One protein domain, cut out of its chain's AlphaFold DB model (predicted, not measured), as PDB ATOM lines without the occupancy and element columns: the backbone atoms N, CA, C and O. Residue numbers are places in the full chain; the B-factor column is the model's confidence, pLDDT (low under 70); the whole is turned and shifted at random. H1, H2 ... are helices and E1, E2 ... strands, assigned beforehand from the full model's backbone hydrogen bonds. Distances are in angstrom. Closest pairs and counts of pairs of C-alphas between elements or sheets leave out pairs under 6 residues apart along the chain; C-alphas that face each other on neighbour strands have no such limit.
ATOM      1  N   ASN A  31     -45.118  55.029  30.990       46.88
ATOM      2  CA  ASN A  31     -46.325  55.696  30.569       46.88
ATOM      3  C   ASN A  31     -47.237  54.553  30.117       46.88
ATOM      4  O   ASN A  31     -47.108  54.070  28.996       46.88
ATOM      5  N   GLU A  32     -48.038  54.010  31.042       54.91
ATOM      6  CA  GLU A  32     -48.776  52.749  30.868       54.91
ATOM      7  C   GLU A  32     -49.723  52.827  29.664       54.91
ATOM      8  O   GLU A  32     -50.106  51.807  29.098       54.91
ATOM      9  N   GLN A  33     -50.031  54.048  29.214       60.25
ATOM     10  CA  GLN A  33     -50.798  54.344  28.008       60.25
ATOM     11  C   GLN A  33     -50.102  53.929  26.699       60.25
ATOM     12  O   GLN A  33     -50.787  53.758  25.696       60.25
ATOM     13  N   ASN A  34     -48.784  53.706  26.703       84.50
ATOM     14  CA  ASN A  34     -47.999  53.356  25.515       84.50
ATOM     15  C   ASN A  34     -47.590  51.877  25.458       84.50
ATOM     16  O   ASN A  34     -46.707  51.537  24.679       84.50
ATOM     17  N   ILE A  35     -48.181  50.981  26.257       88.00
ATOM     18  CA  ILE A  35     -47.823  49.551  26.267       88.00
ATOM     19  C   ILE A  35     -48.873  48.730  25.507       88.00
ATOM     20  O   ILE A  35     -50.034  48.676  25.901       88.00
ATOM     21  N   ALA A  36     -48.457  48.045  24.438       89.12
ATOM     22  CA  ALA A  36     -49.306  47.150  23.648       89.12
ATOM     23  C   ALA A  36     -49.312  45.713  24.196       89.12
ATOM     24  O   ALA A  36     -50.365  45.087  24.320       89.12
ATOM     25  N   HIS A  37     -48.135  45.191  24.551       89.75
ATOM     26  CA  HIS A  37     -47.972  43.865  25.153       89.75
ATOM     27  C   HIS A  37     -46.943  43.926  26.278       89.75
ATOM     28  O   HIS A  37     -45.997  44.704  26.209       89.75
ATOM     29  N   TYR A  38     -47.101  43.102  27.311       88.88
ATOM     30  CA  TYR A  38     -46.161  43.067  28.428       88.88
ATOM     31  C   TYR A  38     -46.104  41.694  29.082       88.88
ATOM     32  O   TYR A  38     -47.092  40.958  29.090       88.88
ATOM     33  N   PHE A  39     -44.954  41.381  29.670       84.94
ATOM     34  CA  PHE A  39     -44.756  40.187  30.473       84.94
ATOM     35  C   PHE A  39     -44.232  40.555  31.869       84.94
ATOM     36  O   PHE A  39     -43.161  41.144  32.023       84.94
ATOM     37  N   LEU A  40     -45.011  40.202  32.896       82.44
ATOM     38  CA  LEU A  40     -44.619  40.329  34.299       82.44
ATOM     39  C   LEU A  40     -43.983  39.024  34.778       82.44
ATOM     40  O   LEU A  40     -44.608  37.959  34.740       82.44
ATOM     41  N   SER A  41     -42.768  39.131  35.301       73.88
ATOM     42  CA  SER A  41     -42.099  38.040  36.005       73.88
ATOM     43  C   SER A  41     -42.815  37.688  37.322       73.88
ATOM     44  O   SER A  41     -43.675  38.411  37.828       73.88
ATOM     45  N   HIS A  42     -42.474  36.536  37.899       67.62
ATOM     46  CA  HIS A  42     -43.181  35.938  39.042       67.62
ATOM     47  C   HIS A  42     -43.188  36.750  40.343       67.62
ATOM     48  O   HIS A  42     -44.051  36.536  41.190       67.62
ATOM     49  N   ASN A  43     -42.249  37.673  40.514       67.62
ATOM     50  CA  ASN A  43     -42.189  38.589  41.655       67.62
ATOM     51  C   ASN A  43     -43.011  39.879  41.429       67.62
ATOM     52  O   ASN A  43     -42.994  40.761  42.284       67.62
ATOM     53  N   GLY A  44     -43.695  40.006  40.287       68.62
ATOM     54  CA  GLY A  44     -44.442  41.201  39.899       68.62
ATOM     55  C   GLY A  44     -43.609  42.278  39.201       68.62
ATOM     56  O   GLY A  44     -44.172  43.313  38.855       68.62
ATOM     57  N   SER A  45     -42.304  42.070  38.963       75.00
ATOM     58  CA  SER A  45     -41.509  42.999  38.150       75.00
ATOM     59  C   SER A  45     -41.737  42.785  36.657       75.00
ATOM     60  O   SER A  45     -41.857  41.650  36.191       75.00
ATOM     61  N   LEU A  46     -41.788  43.882  35.907       75.50
ATOM     62  CA  LEU A  46     -41.853  43.858  34.451       75.50
ATOM     63  C   LEU A  46     -40.535  43.330  33.883       75.50
ATOM     64  O   LEU A  46     -39.472  43.855  34.203       75.50
ATOM     65  N   ASP A  47     -40.617  42.269  33.085       82.81
ATOM     66  CA  ASP A  47     -39.449  41.616  32.494       82.81
ATOM     67  C   ASP A  47     -39.174  42.182  31.096       82.81
ATOM     68  O   ASP A  47     -38.092  42.694  30.806       82.81
ATOM     69  N   PHE A  48     -40.208  42.210  30.255       86.06
ATOM     70  CA  PHE A  48     -40.187  42.934  28.992       86.06
ATOM     71  C   PHE A  48     -41.567  43.486  28.644       86.06
ATOM     72  O   PHE A  48     -42.604  43.017  29.125       86.06
ATOM     73  N   TYR A  49     -41.575  44.484  27.769       89.50
ATOM     74  CA  TYR A  49     -42.790  45.035  27.194       89.50
ATOM     75  C   TYR A  49     -42.566  45.513  25.768       89.50
ATOM     76  O   TYR A  49     -41.446  45.726  25.312       89.50
ATOM     77  N   VAL A  50     -43.677  45.672  25.068       89.00
ATOM     78  CA  VAL A  50     -43.747  46.190  23.716       89.00
ATOM     79  C   VAL A  50     -44.616  47.427  23.727       89.00
ATOM     80  O   VAL A  50     -45.744  47.389  24.226       89.00
ATOM     81  N   THR A  51     -44.100  48.517  23.175       90.56
ATOM     82  CA  THR A  51     -44.839  49.768  23.089       90.56
ATOM     83  C   THR A  51     -45.825  49.771  21.923       90.56
ATOM     84  O   THR A  51     -45.712  48.992  20.974       90.56
ATOM     85  N   THR A  52     -46.803  50.671  21.975       88.44
ATOM     86  CA  THR A  52     -47.714  50.966  20.857       88.44
ATOM     87  C   THR A  52     -46.974  51.471  19.619       88.44
ATOM     88  O   THR A  52     -47.437  51.240  18.508       88.44
ATOM     89  N   ASP A  53     -45.800  52.078  19.814       89.31
ATOM     90  CA  ASP A  53     -44.909  52.584  18.763       89.31
ATOM     91  C   ASP A  53     -43.922  51.516  18.262       89.31
ATOM     92  O   ASP A  53     -42.876  51.835  17.706       89.31
ATOM     93  N   HIS A  54     -44.236  50.238  18.486       88.62
ATOM     94  CA  HIS A  54     -43.461  49.088  18.020       88.62
ATOM     95  C   HIS A  54     -42.040  48.967  18.588       88.62
ATOM     96  O   HIS A  54     -41.208  48.277  18.006       88.62
ATOM     97  N   GLN A  55     -41.758  49.545  19.755       90.81
ATOM     98  CA  GLN A  55     -40.490  49.303  20.444       90.81
ATOM     99  C   GLN A  55     -40.604  48.090  21.358       90.81
ATOM    100  O   GLN A  55     -41.496  48.020  22.199       90.81
ATOM    101  N   PHE A  56     -39.676  47.152  21.230       89.19
ATOM    102  CA  PHE A  56     -39.458  46.100  22.207       89.19
ATOM    103  C   PHE A  56     -38.477  46.593  23.272       89.19
ATOM    104  O   PHE A  56     -37.393  47.073  22.943       89.19
ATOM    105  N   VAL A  57     -38.837  46.452  24.547       88.56
ATOM    106  CA  VAL A  57     -38.009  46.833  25.693       88.56
ATOM    107  C   VAL A  57     -37.808  45.623  26.594       88.56
ATOM    108  O   VAL A  57     -38.760  45.110  27.179       88.56
ATOM    109  N   SER A  58     -36.559  45.191  26.745       85.25
ATOM    110  CA  SER A  58     -36.153  44.193  27.735       85.25
ATOM    111  C   SER A  58     -35.647  44.904  28.987       85.25
ATOM    112  O   SER A  58     -34.583  45.529  28.972       85.25
ATOM    113  N   CYS A  59     -36.388  44.789  30.087       82.44
ATOM    114  CA  CYS A  59     -36.000  45.356  31.375       82.44
ATOM    115  C   CYS A  59     -34.806  44.602  31.976       82.44
ATOM    116  O   CYS A  59     -33.926  45.233  32.559       82.44
ATOM    117  N   ALA A  60     -34.732  43.279  31.786       75.38
ATOM    118  CA  ALA A  60     -33.630  42.451  32.282       75.38
ATOM    119  C   ALA A  60     -32.270  42.821  31.663       75.38
ATOM    120  O   ALA A  60     -31.260  42.870  32.364       75.38
ATOM    121  N   SER A  61     -32.239  43.105  30.357       75.62
ATOM    122  CA  SER A  61     -31.004  43.460  29.641       75.62
ATOM    123  C   SER A  61     -30.786  44.968  29.483       75.62
ATOM    124  O   SER A  61     -29.728  45.380  29.006       75.62
ATOM    125  N   ASN A  62     -31.759  45.790  29.896       81.38
ATOM    126  CA  ASN A  62     -31.797  47.237  29.673       81.38
ATOM    127  C   ASN A  62     -31.547  47.607  28.197       81.38
ATOM    128  O   ASN A  62     -30.743  48.489  27.885       81.38
ATOM    129  N   LYS A  63     -32.209  46.880  27.287       83.31
ATOM    130  CA  LYS A  63     -32.121  47.087  25.837       83.31
ATOM    131  C   LYS A  63     -33.479  47.422  25.250       83.31
ATOM    132  O   LYS A  63     -34.496  46.857  25.649       83.31
ATOM    133  N   THR A  64     -33.439  48.288  24.247       88.94
ATOM    134  CA  THR A  64     -34.595  48.689  23.451       88.94
ATOM    135  C   THR A  64     -34.239  48.588  21.978       88.94
ATOM    136  O   THR A  64     -33.160  49.028  21.579       88.94
ATOM    137  N   PHE A  65     -35.137  48.026  21.179       88.56
ATOM    138  CA  PHE A  65     -35.010  47.930  19.725       88.56
ATOM    139  C   PHE A  65     -36.390  47.975  19.068       88.56
ATOM    140  O   PHE A  65     -37.406  47.772  19.735       88.56
ATOM    141  N   ASP A  66     -36.441  48.268  17.773       91.06
ATOM    142  CA  ASP A  66     -37.692  48.220  17.022       91.06
ATOM    143  C   ASP A  66     -38.086  46.756  16.761       91.06
ATOM    144  O   ASP A  66     -37.240  45.917  16.445       91.06
ATOM    145  N   ILE A  67     -39.372  46.418  16.871       88.88
ATOM    146  CA  ILE A  67     -39.880  45.092  16.486       88.88
ATOM    147  C   ILE A  67     -39.557  44.800  15.017       88.88
ATOM    148  O   ILE A  67     -39.307  43.648  14.663       88.88
ATOM    149  N   GLN A  68     -39.541  45.829  14.164       89.06
ATOM    150  CA  GLN A  68     -39.184  45.706  12.753       89.06
ATOM    151  C   GLN A  68     -37.726  45.272  12.550       89.06
ATOM    152  O   GLN A  68     -37.405  44.719  11.497       89.06
ATOM    153  N   ASP A  69     -36.858  45.473  13.541       90.81
ATOM    154  CA  ASP A  69     -35.460  45.042  13.500       90.81
ATOM    155  C   ASP A  69     -35.281  43.585  13.937       90.81
ATOM    156  O   ASP A  69     -34.214  43.005  13.718       90.81
ATOM    157  N   ILE A  70     -36.311  42.963  14.517       90.06
ATOM    158  CA  ILE A  70     -36.287  41.545  14.863       90.06
ATOM    159  C   ILE A  70     -36.293  40.736  13.567       90.06
ATOM    160  O   ILE A  70     -37.132  40.919  12.690       90.06
ATOM    161  N   LYS A  71     -35.346  39.812  13.446       91.19
ATOM    162  CA  LYS A  71     -35.283  38.846  12.350       91.19
ATOM    163  C   LYS A  71     -35.975  37.543  12.737       91.19
ATOM    164  O   LYS A  71     -36.708  36.969  11.931       91.19
ATOM    165  N   LYS A  72     -35.718  37.062  13.954       91.19
ATOM    166  CA  LYS A  72     -36.189  35.760  14.426       91.19
ATOM    167  C   LYS A  72     -36.272  35.728  15.949       91.19
ATOM    168  O   LYS A  72     -35.431  36.309  16.627       91.19
ATOM    169  N   ILE A  73     -37.267  35.022  16.470       89.06
ATOM    170  CA  ILE A  73     -37.388  34.670  17.884       89.06
ATOM    171  C   ILE A  73     -37.395  33.148  17.979       89.06
ATOM    172  O   ILE A  73     -38.170  32.498  17.278       89.06
ATOM    173  N   THR A  74     -36.570  32.586  18.852       88.38
ATOM    174  CA  THR A  74     -36.457  31.139  19.049       88.38
ATOM    175  C   THR A  74     -36.556  30.818  20.536       88.38
ATOM    176  O   THR A  74     -35.933  31.492  21.347       88.38
ATOM    177  N   ALA A  75     -37.334  29.800  20.907       84.31
ATOM    178  CA  ALA A  75     -37.277  29.200  22.238       84.31
ATOM    179  C   ALA A  75     -36.587  27.836  22.150       84.31
ATOM    180  O   ALA A  75     -37.011  26.987  21.360       84.31
ATOM    181  N   ILE A  76     -35.548  27.629  22.953       81.06
ATOM    182  CA  ILE A  76     -34.690  26.442  22.920       81.06
ATOM    183  C   ILE A  76     -34.739  25.751  24.281       81.06
ATOM    184  O   ILE A  76     -34.599  26.401  25.311       81.06
ATOM    185  N   ALA A  77     -34.912  24.434  24.302       77.12
ATOM    186  CA  ALA A  77     -34.847  23.618  25.510       77.12
ATOM    187  C   ALA A  77     -34.034  22.358  25.243       77.12
ATOM    188  O   ALA A  77     -34.283  21.680  24.255       77.12
ATOM    189  N   ASP A  78     -33.058  22.037  26.096       71.19
ATOM    190  CA  ASP A  78     -32.224  20.833  25.948       71.19
ATOM    191  C   ASP A  78     -31.622  20.652  24.524       71.19
ATOM    192  O   ASP A  78     -31.371  19.529  24.093       71.19
ATOM    193  N   HIS A  79     -31.292  21.757  23.834       72.00
ATOM    194  CA  HIS A  79     -30.799  21.831  22.436       72.00
ATOM    195  C   HIS A  79     -31.853  21.593  21.341       72.00
ATOM    196  O   HIS A  79     -31.510  21.538  20.160       72.00
ATOM    197  N   GLU A  80     -33.128  21.503  21.701       76.56
ATOM    198  CA  GLU A  80     -34.242  21.439  20.762       76.56
ATOM    199  C   GLU A  80     -34.970  22.775  20.644       76.56
ATOM    200  O   GLU A  80     -35.230  23.461  21.632       76.56
ATOM    201  N   VAL A  81     -35.355  23.128  19.417       80.88
ATOM    202  CA  VAL A  81     -36.210  24.288  19.158       80.88
ATOM    203  C   VAL A  81     -37.659  23.920  19.486       80.88
ATOM    204  O   VAL A  81     -38.278  23.073  18.833       80.88
ATOM    205  N   LEU A  82     -38.203  24.569  20.515       78.19
ATOM    206  CA  LEU A  82     -39.592  24.404  20.942       78.19
ATOM    207  C   LEU A  82     -40.536  25.356  20.221       78.19
ATOM    208  O   LEU A  82     -41.693  25.020  19.992       78.19
ATOM    209  N   PHE A  83     -40.034  26.537  19.886       82.00
ATOM    210  CA  PHE A  83     -40.769  27.604  19.232       82.00
ATOM    211  C   PHE A  83     -39.819  28.353  18.315       82.00
ATOM    212  O   PHE A  83     -38.699  28.679  18.706       82.00
ATOM    213  N   GLU A  84     -40.285  28.677  17.119       87.38
ATOM    214  CA  GLU A  84     -39.594  29.610  16.244       87.38
ATOM    215  C   GLU A  84     -40.614  30.515  15.568       87.38
ATOM    216  O   GLU A  84     -41.627  30.054  15.039       87.38
ATOM    217  N   LYS A  85     -40.326  31.811  15.554       88.25
ATOM    218  CA  LYS A  85     -41.090  32.797  14.808       88.25
ATOM    219  C   LYS A  85     -40.151  33.677  14.007       88.25
ATOM    220  O   LYS A  85     -39.213  34.263  14.538       88.25
ATOM    221  N   ASN A  86     -40.457  33.807  12.727       88.81
ATOM    222  CA  ASN A  86     -39.855  34.775  11.819       88.81
ATOM    223  C   ASN A  86     -40.979  35.517  11.065       88.81
ATOM    224  O   ASN A  86     -42.161  35.321  11.359       88.81
ATOM    225  N   ALA A  87     -40.632  36.374  10.103       83.31
ATOM    226  CA  ALA A  87     -41.611  37.148   9.330       83.31
ATOM    227  C   ALA A  87     -42.612  36.282   8.533       83.31
ATOM    228  O   ALA A  87     -43.733  36.703   8.257       83.31
ATOM    229  N   THR A  88     -42.214  35.065   8.157       78.19
ATOM    230  CA  THR A  88     -42.950  34.202   7.217       78.19
ATOM    231  C   THR A  88     -43.620  32.993   7.861       78.19
ATOM    232  O   THR A  88     -44.514  32.400   7.260       78.19
ATOM    233  N   SER A  89     -43.205  32.607   9.066       75.19
ATOM    234  CA  SER A  89     -43.684  31.392   9.717       75.19
ATOM    235  C   SER A  89     -43.667  31.497  11.235       75.19
ATOM    236  O   SER A  89     -42.764  32.088  11.830       75.19
ATOM    237  N   VAL A  90     -44.638  30.826  11.847       75.62
ATOM    238  CA  VAL A  90     -44.616  30.408  13.248       75.62
ATOM    239  C   VAL A  90     -44.525  28.889  13.247       75.62
ATOM    240  O   VAL A  90     -45.292  28.226  12.546       75.62
ATOM    241  N   GLN A  91     -43.582  28.339  14.000       63.22
ATOM    242  CA  GLN A  91     -43.465  26.908  14.217       63.22
ATOM    243  C   GLN A  91     -44.190  26.535  15.518       63.22
ATOM    244  O   GLN A  91     -43.872  27.085  16.572       63.22
ATOM    245  N   PHE A  92     -45.109  25.569  15.409       64.69
ATOM    246  CA  PHE A  92     -45.936  24.972  16.469       64.69
ATOM    247  C   PHE A  92     -47.115  25.824  16.976       64.69
ATOM    248  O   PHE A  92     -46.987  27.022  17.221       64.69
ATOM    249  N   ASP A  93     -48.280  25.184  17.127       64.06
ATOM    250  CA  ASP A  93     -49.460  25.771  17.778       64.06
ATOM    251  C   ASP A  93     -49.420  25.591  19.311       64.06
ATOM    252  O   ASP A  93     -48.610  24.828  19.849       64.06
ATOM    253  N   ASP A  94     -50.297  26.295  20.035       65.56
ATOM    254  CA  ASP A  94     -50.349  26.280  21.507       65.56
ATOM    255  C   ASP A  94     -50.485  24.863  22.097       65.56
ATOM    256  O   ASP A  94     -49.972  24.576  23.185       65.56
ATOM    257  N   LEU A  95     -51.156  23.953  21.380       64.81
ATOM    258  CA  LEU A  95     -51.382  22.579  21.824       64.81
ATOM    259  C   LEU A  95     -50.089  21.754  21.729       64.81
ATOM    260  O   LEU A  95     -49.742  21.018  22.657       64.81
ATOM    261  N   GLN A  96     -49.353  21.921  20.630       70.88
ATOM    262  CA  GLN A  96     -48.055  21.289  20.397       70.88
ATOM    263  C   GLN A  96     -46.984  21.814  21.362       70.88
ATOM    264  O   GLN A  96     -46.183  21.031  21.873       70.88
ATOM    265  N   LEU A  97     -47.011  23.112  21.674       70.12
ATOM    266  CA  LEU A  97     -46.113  23.746  22.644       70.12
ATOM    267  C   LEU A  97     -46.296  23.185  24.060       70.12
ATOM    268  O   LEU A  97     -45.312  22.909  24.748       70.12
ATOM    269  N   SER A  98     -47.544  22.973  24.487       69.81
ATOM    270  CA  SER A  98     -47.863  22.416  25.808       69.81
ATOM    271  C   SER A  98     -47.372  20.974  25.974       69.81
ATOM    272  O   SER A  98     -46.824  20.641  27.024       69.81
ATOM    273  N   SER A  99     -47.536  20.140  24.939       72.75
ATOM    274  CA  SER A  99     -47.052  18.752  24.944       72.75
ATOM    275  C   SER A  99     -45.529  18.692  24.940       72.75
ATOM    276  O   SER A  99     -44.952  17.948  25.723       72.75
ATOM    277  N   LYS A 100     -44.871  19.507  24.104       71.44
ATOM    278  CA  LYS A 100     -43.408  19.569  24.060       71.44
ATOM    279  C   LYS A 100     -42.825  20.009  25.400       71.44
ATOM    280  O   LYS A 100     -41.853  19.425  25.859       71.44
ATOM    281  N   PHE A 101     -43.420  20.997  26.068       70.00
ATOM    282  CA  PHE A 101     -42.914  21.451  27.366       70.00
ATOM    283  C   PHE A 101     -42.807  20.308  28.389       70.00
ATOM    284  O   PHE A 101     -41.828  20.261  29.130       70.00
ATOM    285  N   ASP A 102     -43.770  19.379  28.406       70.88
ATOM    286  CA  ASP A 102     -43.781  18.239  29.332       70.88
ATOM    287  C   ASP A 102     -42.667  17.213  29.042       70.88
ATOM    288  O   ASP A 102     -42.250  16.495  29.955       70.88
ATOM    289  N   ASP A 103     -42.137  17.195  27.816       69.00
ATOM    290  CA  ASP A 103     -41.029  16.331  27.400       69.00
ATOM    291  C   ASP A 103     -39.646  16.954  27.710       69.00
ATOM    292  O   ASP A 103     -38.696  16.230  28.019       69.00
ATOM    293  N   PHE A 104     -39.524  18.292  27.711       64.19
ATOM    294  CA  PHE A 104     -38.242  19.029  27.793       64.19
ATOM    295  C   PHE A 104     -38.013  19.789  29.118       64.19
ATOM    296  O   PHE A 104     -37.323  20.805  29.144       64.19
ATOM    297  N   VAL A 105     -38.595  19.317  30.232       57.25
ATOM    298  CA  VAL A 105     -38.739  19.987  31.556       57.25
ATOM    299  C   VAL A 105     -37.411  20.240  32.309       57.25
ATOM    300  O   VAL A 105     -37.298  19.990  33.512       57.25
ATOM    301  N   LYS A 106     -36.364  20.742  31.652       61.88
ATOM    302  CA  LYS A 106     -35.109  21.132  32.305       61.88
ATOM    303  C   LYS A 106     -34.878  22.627  32.250       61.88
ATOM    304  O   LYS A 106     -34.740  23.212  33.316       61.88
ATOM    305  N   PHE A 107     -34.899  23.243  31.075       65.12
ATOM    306  CA  PHE A 107     -34.728  24.684  30.894       65.12
ATOM    307  C   PHE A 107     -35.317  25.102  29.547       65.12
ATOM    308  O   PHE A 107     -35.269  24.319  28.606       65.12
ATOM    309  N   VAL A 108     -35.837  26.322  29.445       74.94
ATOM    310  CA  VAL A 108     -36.129  26.959  28.154       74.94
ATOM    311  C   VAL A 108     -35.340  28.263  28.126       74.94
ATOM    312  O   VAL A 108     -35.336  28.966  29.127       74.94
ATOM    313  N   SER A 109     -34.662  28.594  27.037       78.25
ATOM    314  CA  SER A 109     -34.080  29.916  26.785       78.25
ATOM    315  C   SER A 109     -34.780  30.553  25.595       78.25
ATOM    316  O   SER A 109     -35.231  29.850  24.690       78.25
ATOM    317  N   TYR A 110     -34.902  31.881  25.598       81.50
ATOM    318  CA  TYR A 110     -35.409  32.622  24.449       81.50
ATOM    319  C   TYR A 110     -34.286  33.432  23.820       81.50
ATOM    320  O   TYR A 110     -33.626  34.218  24.494       81.50
ATOM    321  N   GLU A 111     -34.107  33.282  22.519       87.44
ATOM    322  CA  GLU A 111     -33.153  34.041  21.726       87.44
ATOM    323  C   GLU A 111     -33.908  34.948  20.754       87.44
ATOM    324  O   GLU A 111     -34.765  34.494  19.994       87.44
ATOM    325  N   ILE A 112     -33.590  36.241  20.785       88.38
ATOM    326  CA  ILE A 112     -34.092  37.240  19.841       88.38
ATOM    327  C   ILE A 112     -32.922  37.643  18.946       88.38
ATOM    328  O   ILE A 112     -32.002  38.328  19.389       88.38
ATOM    329  N   GLU A 113     -32.957  37.206  17.692       91.19
ATOM    330  CA  GLU A 113     -31.986  37.570  16.662       91.19
ATOM    331  C   GLU A 113     -32.479  38.821  15.929       91.19
ATOM    332  O   GLU A 113     -33.582  38.840  15.369       91.19
ATOM    333  N   LEU A 114     -31.655  39.863  15.907       90.62
ATOM    334  CA  LEU A 114     -31.882  41.084  15.145       90.62
ATOM    335  C   LEU A 114     -31.319  40.980  13.719       90.62
ATOM    336  O   LEU A 114     -30.394  40.220  13.430       90.62
ATOM    337  N   LYS A 115     -31.832  41.810  12.807       90.81
ATOM    338  CA  LYS A 115     -31.375  41.902  11.406       90.81
ATOM    339  C   LYS A 115     -29.905  42.313  11.270       90.81
ATOM    340  O   LYS A 115     -29.271  41.959  10.278       90.81
ATOM    341  N   ASN A 116     -29.361  43.020  12.260       89.12
ATOM    342  CA  ASN A 116     -27.945  43.399  12.327       89.12
ATOM    343  C   ASN A 116     -27.020  42.243  12.780       89.12
ATOM    344  O   ASN A 116     -25.805  42.421  12.800       89.12
ATOM    345  N   GLY A 117     -27.575  41.072  13.119       86.75
ATOM    346  CA  GLY A 117     -26.837  39.899  13.590       86.75
ATOM    347  C   GLY A 117     -26.607  39.852  15.102       86.75
ATOM    348  O   GLY A 117     -26.021  38.888  15.587       86.75
ATOM    349  N   GLU A 118     -27.058  40.854  15.860       87.12
ATOM    350  CA  GLU A 118     -27.050  40.787  17.318       87.12
ATOM    351  C   GLU A 118     -28.084  39.772  17.808       87.12
ATOM    352  O   GLU A 118     -29.216  39.730  17.327       87.12
ATOM    353  N   VAL A 119     -27.695  38.966  18.793       84.69
ATOM    354  CA  VAL A 119     -28.584  38.011  19.454       84.69
ATOM    355  C   VAL A 119     -28.714  38.411  20.914       84.69
ATOM    356  O   VAL A 119     -27.715  38.619  21.609       84.69
ATOM    357  N   PHE A 120     -29.952  38.529  21.381       79.12
ATOM    358  CA  PHE A 120     -30.257  38.708  22.791       79.12
ATOM    359  C   PHE A 120     -30.810  37.417  23.351       79.12
ATOM    360  O   PHE A 120     -31.887  36.969  22.964       79.12
ATOM    361  N   GLU A 121     -30.077  36.852  24.295       69.44
ATOM    362  CA  GLU A 121     -30.576  35.764  25.110       69.44
ATOM    363  C   GLU A 121     -31.359  36.360  26.285       69.44
ATOM    364  O   GLU A 121     -30.823  37.100  27.115       69.44
ATOM    365  N   SER A 122     -32.651  36.063  26.335       64.94
ATOM    366  CA  SER A 122     -33.496  36.290  27.497       64.94
ATOM    367  C   SER A 122     -33.610  34.957  28.234       64.94
ATOM    368  O   SER A 122     -34.251  34.014  27.764       64.94
ATOM    369  N   VAL A 123     -32.931  34.860  29.376       55.34
ATOM    370  CA  VAL A 123     -32.855  33.636  30.186       55.34
ATOM    371  C   VAL A 123     -34.239  33.235  30.693       55.34
ATOM    372  O   VAL A 123     -34.960  34.069  31.240       55.34
ATOM    373  N   VAL A 124     -34.573  31.943  30.579       58.72
ATOM    374  CA  VAL A 124     -35.759  31.343  31.200       58.72
ATOM    375  C   VAL A 124     -35.409  30.117  32.060       58.72
ATOM    376  O   VAL A 124     -34.374  29.465  31.942       58.72
ATOM    377  N   ASP A 125     -36.262  29.951  33.067       57.28
ATOM    378  CA  ASP A 125     -36.049  29.334  34.373       57.28
ATOM    379  C   ASP A 125     -36.087  27.783  34.348       57.28
ATOM    380  O   ASP A 125     -36.738  27.155  33.513       57.28
ATOM    381  N   VAL A 126     -35.356  27.154  35.277       56.94
ATOM    382  CA  VAL A 126     -34.964  25.729  35.246       56.94
ATOM    383  C   VAL A 126     -35.993  24.849  35.963       56.94
ATOM    384  O   VAL A 126     -36.165  24.950  37.175       56.94
ATOM    385  N   ALA A 127     -36.662  23.937  35.256       61.47
ATOM    386  CA  ALA A 127     -37.741  23.108  35.801       61.47
ATOM    387  C   ALA A 127     -37.274  21.789  36.460       61.47
ATOM    388  O   ALA A 127     -37.989  21.246  37.309       61.47
ATOM    389  N   SER A 128     -36.074  21.295  36.134       59.41
ATOM    390  CA  SER A 128     -35.603  19.950  36.520       59.41
ATOM    391  C   SER A 128     -35.447  19.731  38.027       59.41
ATOM    392  O   SER A 128     -35.647  18.619  38.510       59.41
ATOM    393  N   ASN A 129     -35.149  20.790  38.784       63.16
ATOM    394  CA  ASN A 129     -34.938  20.737  40.235       63.16
ATOM    395  C   ASN A 129     -36.152  21.228  41.045       63.16
ATOM    396  O   ASN A 129     -36.044  21.457  42.250       63.16
ATOM    397  N   LYS A 130     -37.304  21.434  40.394       68.31
ATOM    398  CA  LYS A 130     -38.472  22.093  40.988       68.31
ATOM    399  C   LYS A 130     -39.613  21.123  41.310       68.31
ATOM    400  O   LYS A 130     -39.857  20.134  40.617       68.31
ATOM    401  N   GLY A 131     -40.366  21.430  42.370       76.25
ATOM    402  CA  GLY A 131     -41.565  20.671  42.749       76.25
ATOM    403  C   GLY A 131     -42.661  20.734  41.673       76.25
ATOM    404  O   GLY A 131     -42.652  21.625  40.826       76.25
ATOM    405  N   SER A 132     -43.636  19.819  41.699       80.56
ATOM    406  CA  SER A 132     -44.730  19.758  40.700       80.56
ATOM    407  C   SER A 132     -45.437  21.104  40.488       80.56
ATOM    408  O   SER A 132     -45.610  21.542  39.357       80.56
ATOM    409  N   ARG A 133     -45.757  21.811  41.577       80.44
ATOM    410  CA  ARG A 133     -46.384  23.141  41.533       80.44
ATOM    411  C   ARG A 133     -45.535  24.186  40.804       80.44
ATOM    412  O   ARG A 133     -46.070  24.999  40.064       80.44
ATOM    413  N   GLN A 134     -44.228  24.183  41.037       76.81
ATOM    414  CA  GLN A 134     -43.306  25.129  40.410       76.81
ATOM    415  C   GLN A 134     -43.111  24.812  38.923       76.81
ATOM    416  O   GLN A 134     -43.007  25.729  38.118       76.81
ATOM    417  N   ARG A 135     -43.111  23.528  38.548       77.31
ATOM    418  CA  ARG A 135     -43.077  23.108  37.139       77.31
ATOM    419  C   ARG A 135     -44.312  23.578  36.373       77.31
ATOM    420  O   ARG A 135     -44.169  24.131  35.290       77.31
ATOM    421  N   GLU A 136     -45.496  23.462  36.971       79.19
ATOM    422  CA  GLU A 136     -46.724  24.000  36.372       79.19
ATOM    423  C   GLU A 136     -46.651  25.528  36.198       79.19
ATOM    424  O   GLU A 136     -46.994  26.057  35.148       79.19
ATOM    425  N   GLN A 137     -46.133  26.260  37.191       78.06
ATOM    426  CA  GLN A 137     -45.941  27.715  37.080       78.06
ATOM    427  C   GLN A 137     -44.987  28.100  35.938       78.06
ATOM    428  O   GLN A 137     -45.247  29.066  35.217       78.06
ATOM    429  N   LEU A 138     -43.920  27.323  35.734       78.00
ATOM    430  CA  LEU A 138     -43.006  27.506  34.607       78.00
ATOM    431  C   LEU A 138     -43.685  27.238  33.265       78.00
ATOM    432  O   LEU A 138     -43.550  28.054  32.359       78.00
ATOM    433  N   LYS A 139     -44.476  26.167  33.161       79.50
ATOM    434  CA  LYS A 139     -45.259  25.862  31.958       79.50
ATOM    435  C   LYS A 139     -46.189  27.014  31.589       79.50
ATOM    436  O   LYS A 139     -46.188  27.484  30.456       79.50
ATOM    437  N   GLN A 140     -46.932  27.533  32.566       80.81
ATOM    438  CA  GLN A 140     -47.824  28.677  32.357       80.81
ATOM    439  C   GLN A 140     -47.063  29.948  31.955       80.81
ATOM    440  O   GLN A 140     -47.570  30.756  31.182       80.81
ATOM    441  N   THR A 141     -45.845  30.135  32.465       80.50
ATOM    442  CA  THR A 141     -44.973  31.257  32.083       80.50
ATOM    443  C   THR A 141     -44.519  31.150  30.643       80.50
ATOM    444  O   THR A 141     -44.683  32.099  29.881       80.50
ATOM    445  N   PHE A 142     -44.009  29.980  30.273       80.88
ATOM    446  CA  PHE A 142     -43.593  29.662  28.918       80.88
ATOM    447  C   PHE A 142     -44.729  29.918  27.919       80.88
ATOM    448  O   PHE A 142     -44.549  30.665  26.960       80.88
ATOM    449  N   LEU A 143     -45.927  29.390  28.191       81.12
ATOM    450  CA  LEU A 143     -47.092  29.586  27.324       81.12
ATOM    451  C   LEU A 143     -47.472  31.070  27.181       81.12
ATOM    452  O   LEU A 143     -47.764  31.519  26.077       81.12
ATOM    453  N   LYS A 144     -47.410  31.858  28.264       82.94
ATOM    454  CA  LYS A 144     -47.690  33.305  28.222       82.94
ATOM    455  C   LYS A 144     -46.676  34.083  27.387       82.94
ATOM    456  O   LYS A 144     -47.077  34.933  26.597       82.94
ATOM    457  N   ILE A 145     -45.380  33.822  27.567       83.75
ATOM    458  CA  ILE A 145     -44.321  34.492  26.799       83.75
ATOM    459  C   ILE A 145     -44.476  34.162  25.312       83.75
ATOM    460  O   ILE A 145     -44.465  35.062  24.472       83.75
ATOM    461  N   THR A 146     -44.685  32.886  24.989       82.38
ATOM    462  CA  THR A 146     -44.839  32.429  23.606       82.38
ATOM    463  C   THR A 146     -46.087  33.015  22.935       82.38
ATOM    464  O   THR A 146     -46.000  33.478  21.799       82.38
ATOM    465  N   ASP A 147     -47.224  33.103  23.635       83.38
ATOM    466  CA  ASP A 147     -48.433  33.780  23.135       83.38
ATOM    467  C   ASP A 147     -48.185  35.274  22.842       83.38
ATOM    468  O   ASP A 147     -48.599  35.789  21.798       83.38
ATOM    469  N   ILE A 148     -47.444  35.976  23.710       86.00
ATOM    470  CA  ILE A 148     -47.049  37.370  23.455       86.00
ATOM    471  C   ILE A 148     -46.190  37.461  22.191       86.00
ATOM    472  O   ILE A 148     -46.478  38.289  21.325       86.00
ATOM    473  N   PHE A 149     -45.180  36.601  22.041       87.00
ATOM    474  CA  PHE A 149     -44.333  36.576  20.845       87.00
ATOM    475  C   PHE A 149     -45.114  36.242  19.575       87.00
ATOM    476  O   PHE A 149     -44.877  36.858  18.536       87.00
ATOM    477  N   ASN A 150     -46.106  35.356  19.650       84.06
ATOM    478  CA  ASN A 150     -46.985  35.044  18.527       84.06
ATOM    479  C   ASN A 150     -47.756  36.259  18.012       84.06
ATOM    480  O   ASN A 150     -47.879  36.425  16.795       84.06
ATOM    481  N   LYS A 151     -48.197  37.140  18.914       85.50
ATOM    482  CA  LYS A 151     -48.925  38.374  18.582       85.50
ATOM    483  C   LYS A 151     -48.046  39.451  17.944       85.50
ATOM    484  O   LYS A 151     -48.579  40.349  17.292       85.50
ATOM    485  N   LEU A 152     -46.720  39.359  18.077       86.19
ATOM    486  CA  LEU A 152     -45.808  40.326  17.468       86.19
ATOM    487  C   LEU A 152     -45.836  40.222  15.938       86.19
ATOM    488  O   LEU A 152     -45.772  39.135  15.355       86.19
TER     489      LEU A 152
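Overview. This is residues 31 to 152 of the 155 residues of an uncharacterized protein of Kurthia zopfii (UniProt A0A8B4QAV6). Picture two antiparallel sheets of four strands set like the two walls of an open wedge, E1 to E4 making one wall and E5 to E8 the other, with the second half of the long helix H2, residues 141 to 151, packed between E1 of the first wall and E6 and E5 of the second. The shorter helix H1 packs beside the edge strand E6 and against H2. The printed part has 122 residues, with eight named strands and two named helices in the order E1 E2 E3 E4 E5 E6 H1 E7 E8 H2. The sheets run E1 - E2 - E3 - E4 and E6 - E5 - E7 - E8, and the class is mixed, helices and strands. The whole is compact, with a radius of gyration of the C-alphas of 14.2 A, and its C-alphas span 39 by 32 by 23 A.

Along the chain. Find C-alpha 35 at (-47.823, 49.551, 26.267); from there E1 runs through residues 35 to 40. E2 follows at residues 46 to 51, E3 at residues 55 to 58 and E4 at residues 63 to 66. Look next at C-alpha 70, at (-36.287, 41.545, 14.863), where E5 begins; this longest strand, residues 70 to 77, covers 20.9 A. E6 holds residues 80 to 86 and covers 17.0 A. H1 comes next, residues 94 to 103, 14.9 A from first to last C-alpha. E7 takes residues 109 to 114, covering 16.3 A, and E8 takes residues 119 to 123. H2, residues 132 to 151, runs 29.2 A and ends with C-alpha 151 at (-48.925, 38.374, 18.582).

Arrangement. Start with E1 to E4, a meander, each strand the antiparallel neighbour of the one before. In the hairpin E1 and E2, look for N 39 and O 48, 2.9 A apart. In the hairpin E2 and E3, N 51 and O 55 are 2.8 A apart, and in the hairpin E3 and E4, N 56 and O 65 are 2.8 A apart; these pairs are within hydrogen-bond range. E4 and E5 meet only through their link. The second sheet is twisted, with C-alphas up to 4.6 A off its best plane. Within hydrogen-bond range are N 75 and O 83, 2.8 A, in the hairpin E5 and E6; N 74 and O 111, 2.9 A, between the antiparallel E5 and E7; and N 122 and O 110, 2.8 A, in the hairpin E7 and E8. E6, H1 and E7 form a split strand-helix-strand unit, two strands running the same way with E5 between them in the sheet, and its crossover is right-handed. H1 only grazes this sheet; its closest C-alphas to E6 are those of Leu 97 and Leu 82, 6.8 A apart. H2 only grazes both sheets: its Ile 148 comes within 6.8 A of His 37 in E1, and its Asn 150 within 7.3 A of Lys 85 in E6, C-alpha to C-alpha. With residues 139 to 147 alone, H2 touches H1, the closest C-alphas being those of Lys 139 and Phe 101, 6.8 A apart. The two helices run opposite ways at a steep tilt of 37 degrees, only just steep. Among the pairs that are apart are E1 and H1, and E2 and E7. Every O i to N i+4 pair of H2 is within hydrogen-bond range, against 4 of 6 in H1.

Size, cuts and confidence. The two C-alphas farthest apart are those of Asn 116 and Ser 132, at 40.6 A. The printed part has no cut, and no link is long; the links E6 to H1 and E8 to H2 are short, the others tight. In the link after E6, residues 90 to 91 pair antiparallel with residues 84 to 85 of E6. The mean pLDDT of the printed part is 78.5; look for values under 70 at residues 31 to 33, 42 to 44, 91 to 95, 98, 103 to 107 and 121 to 130.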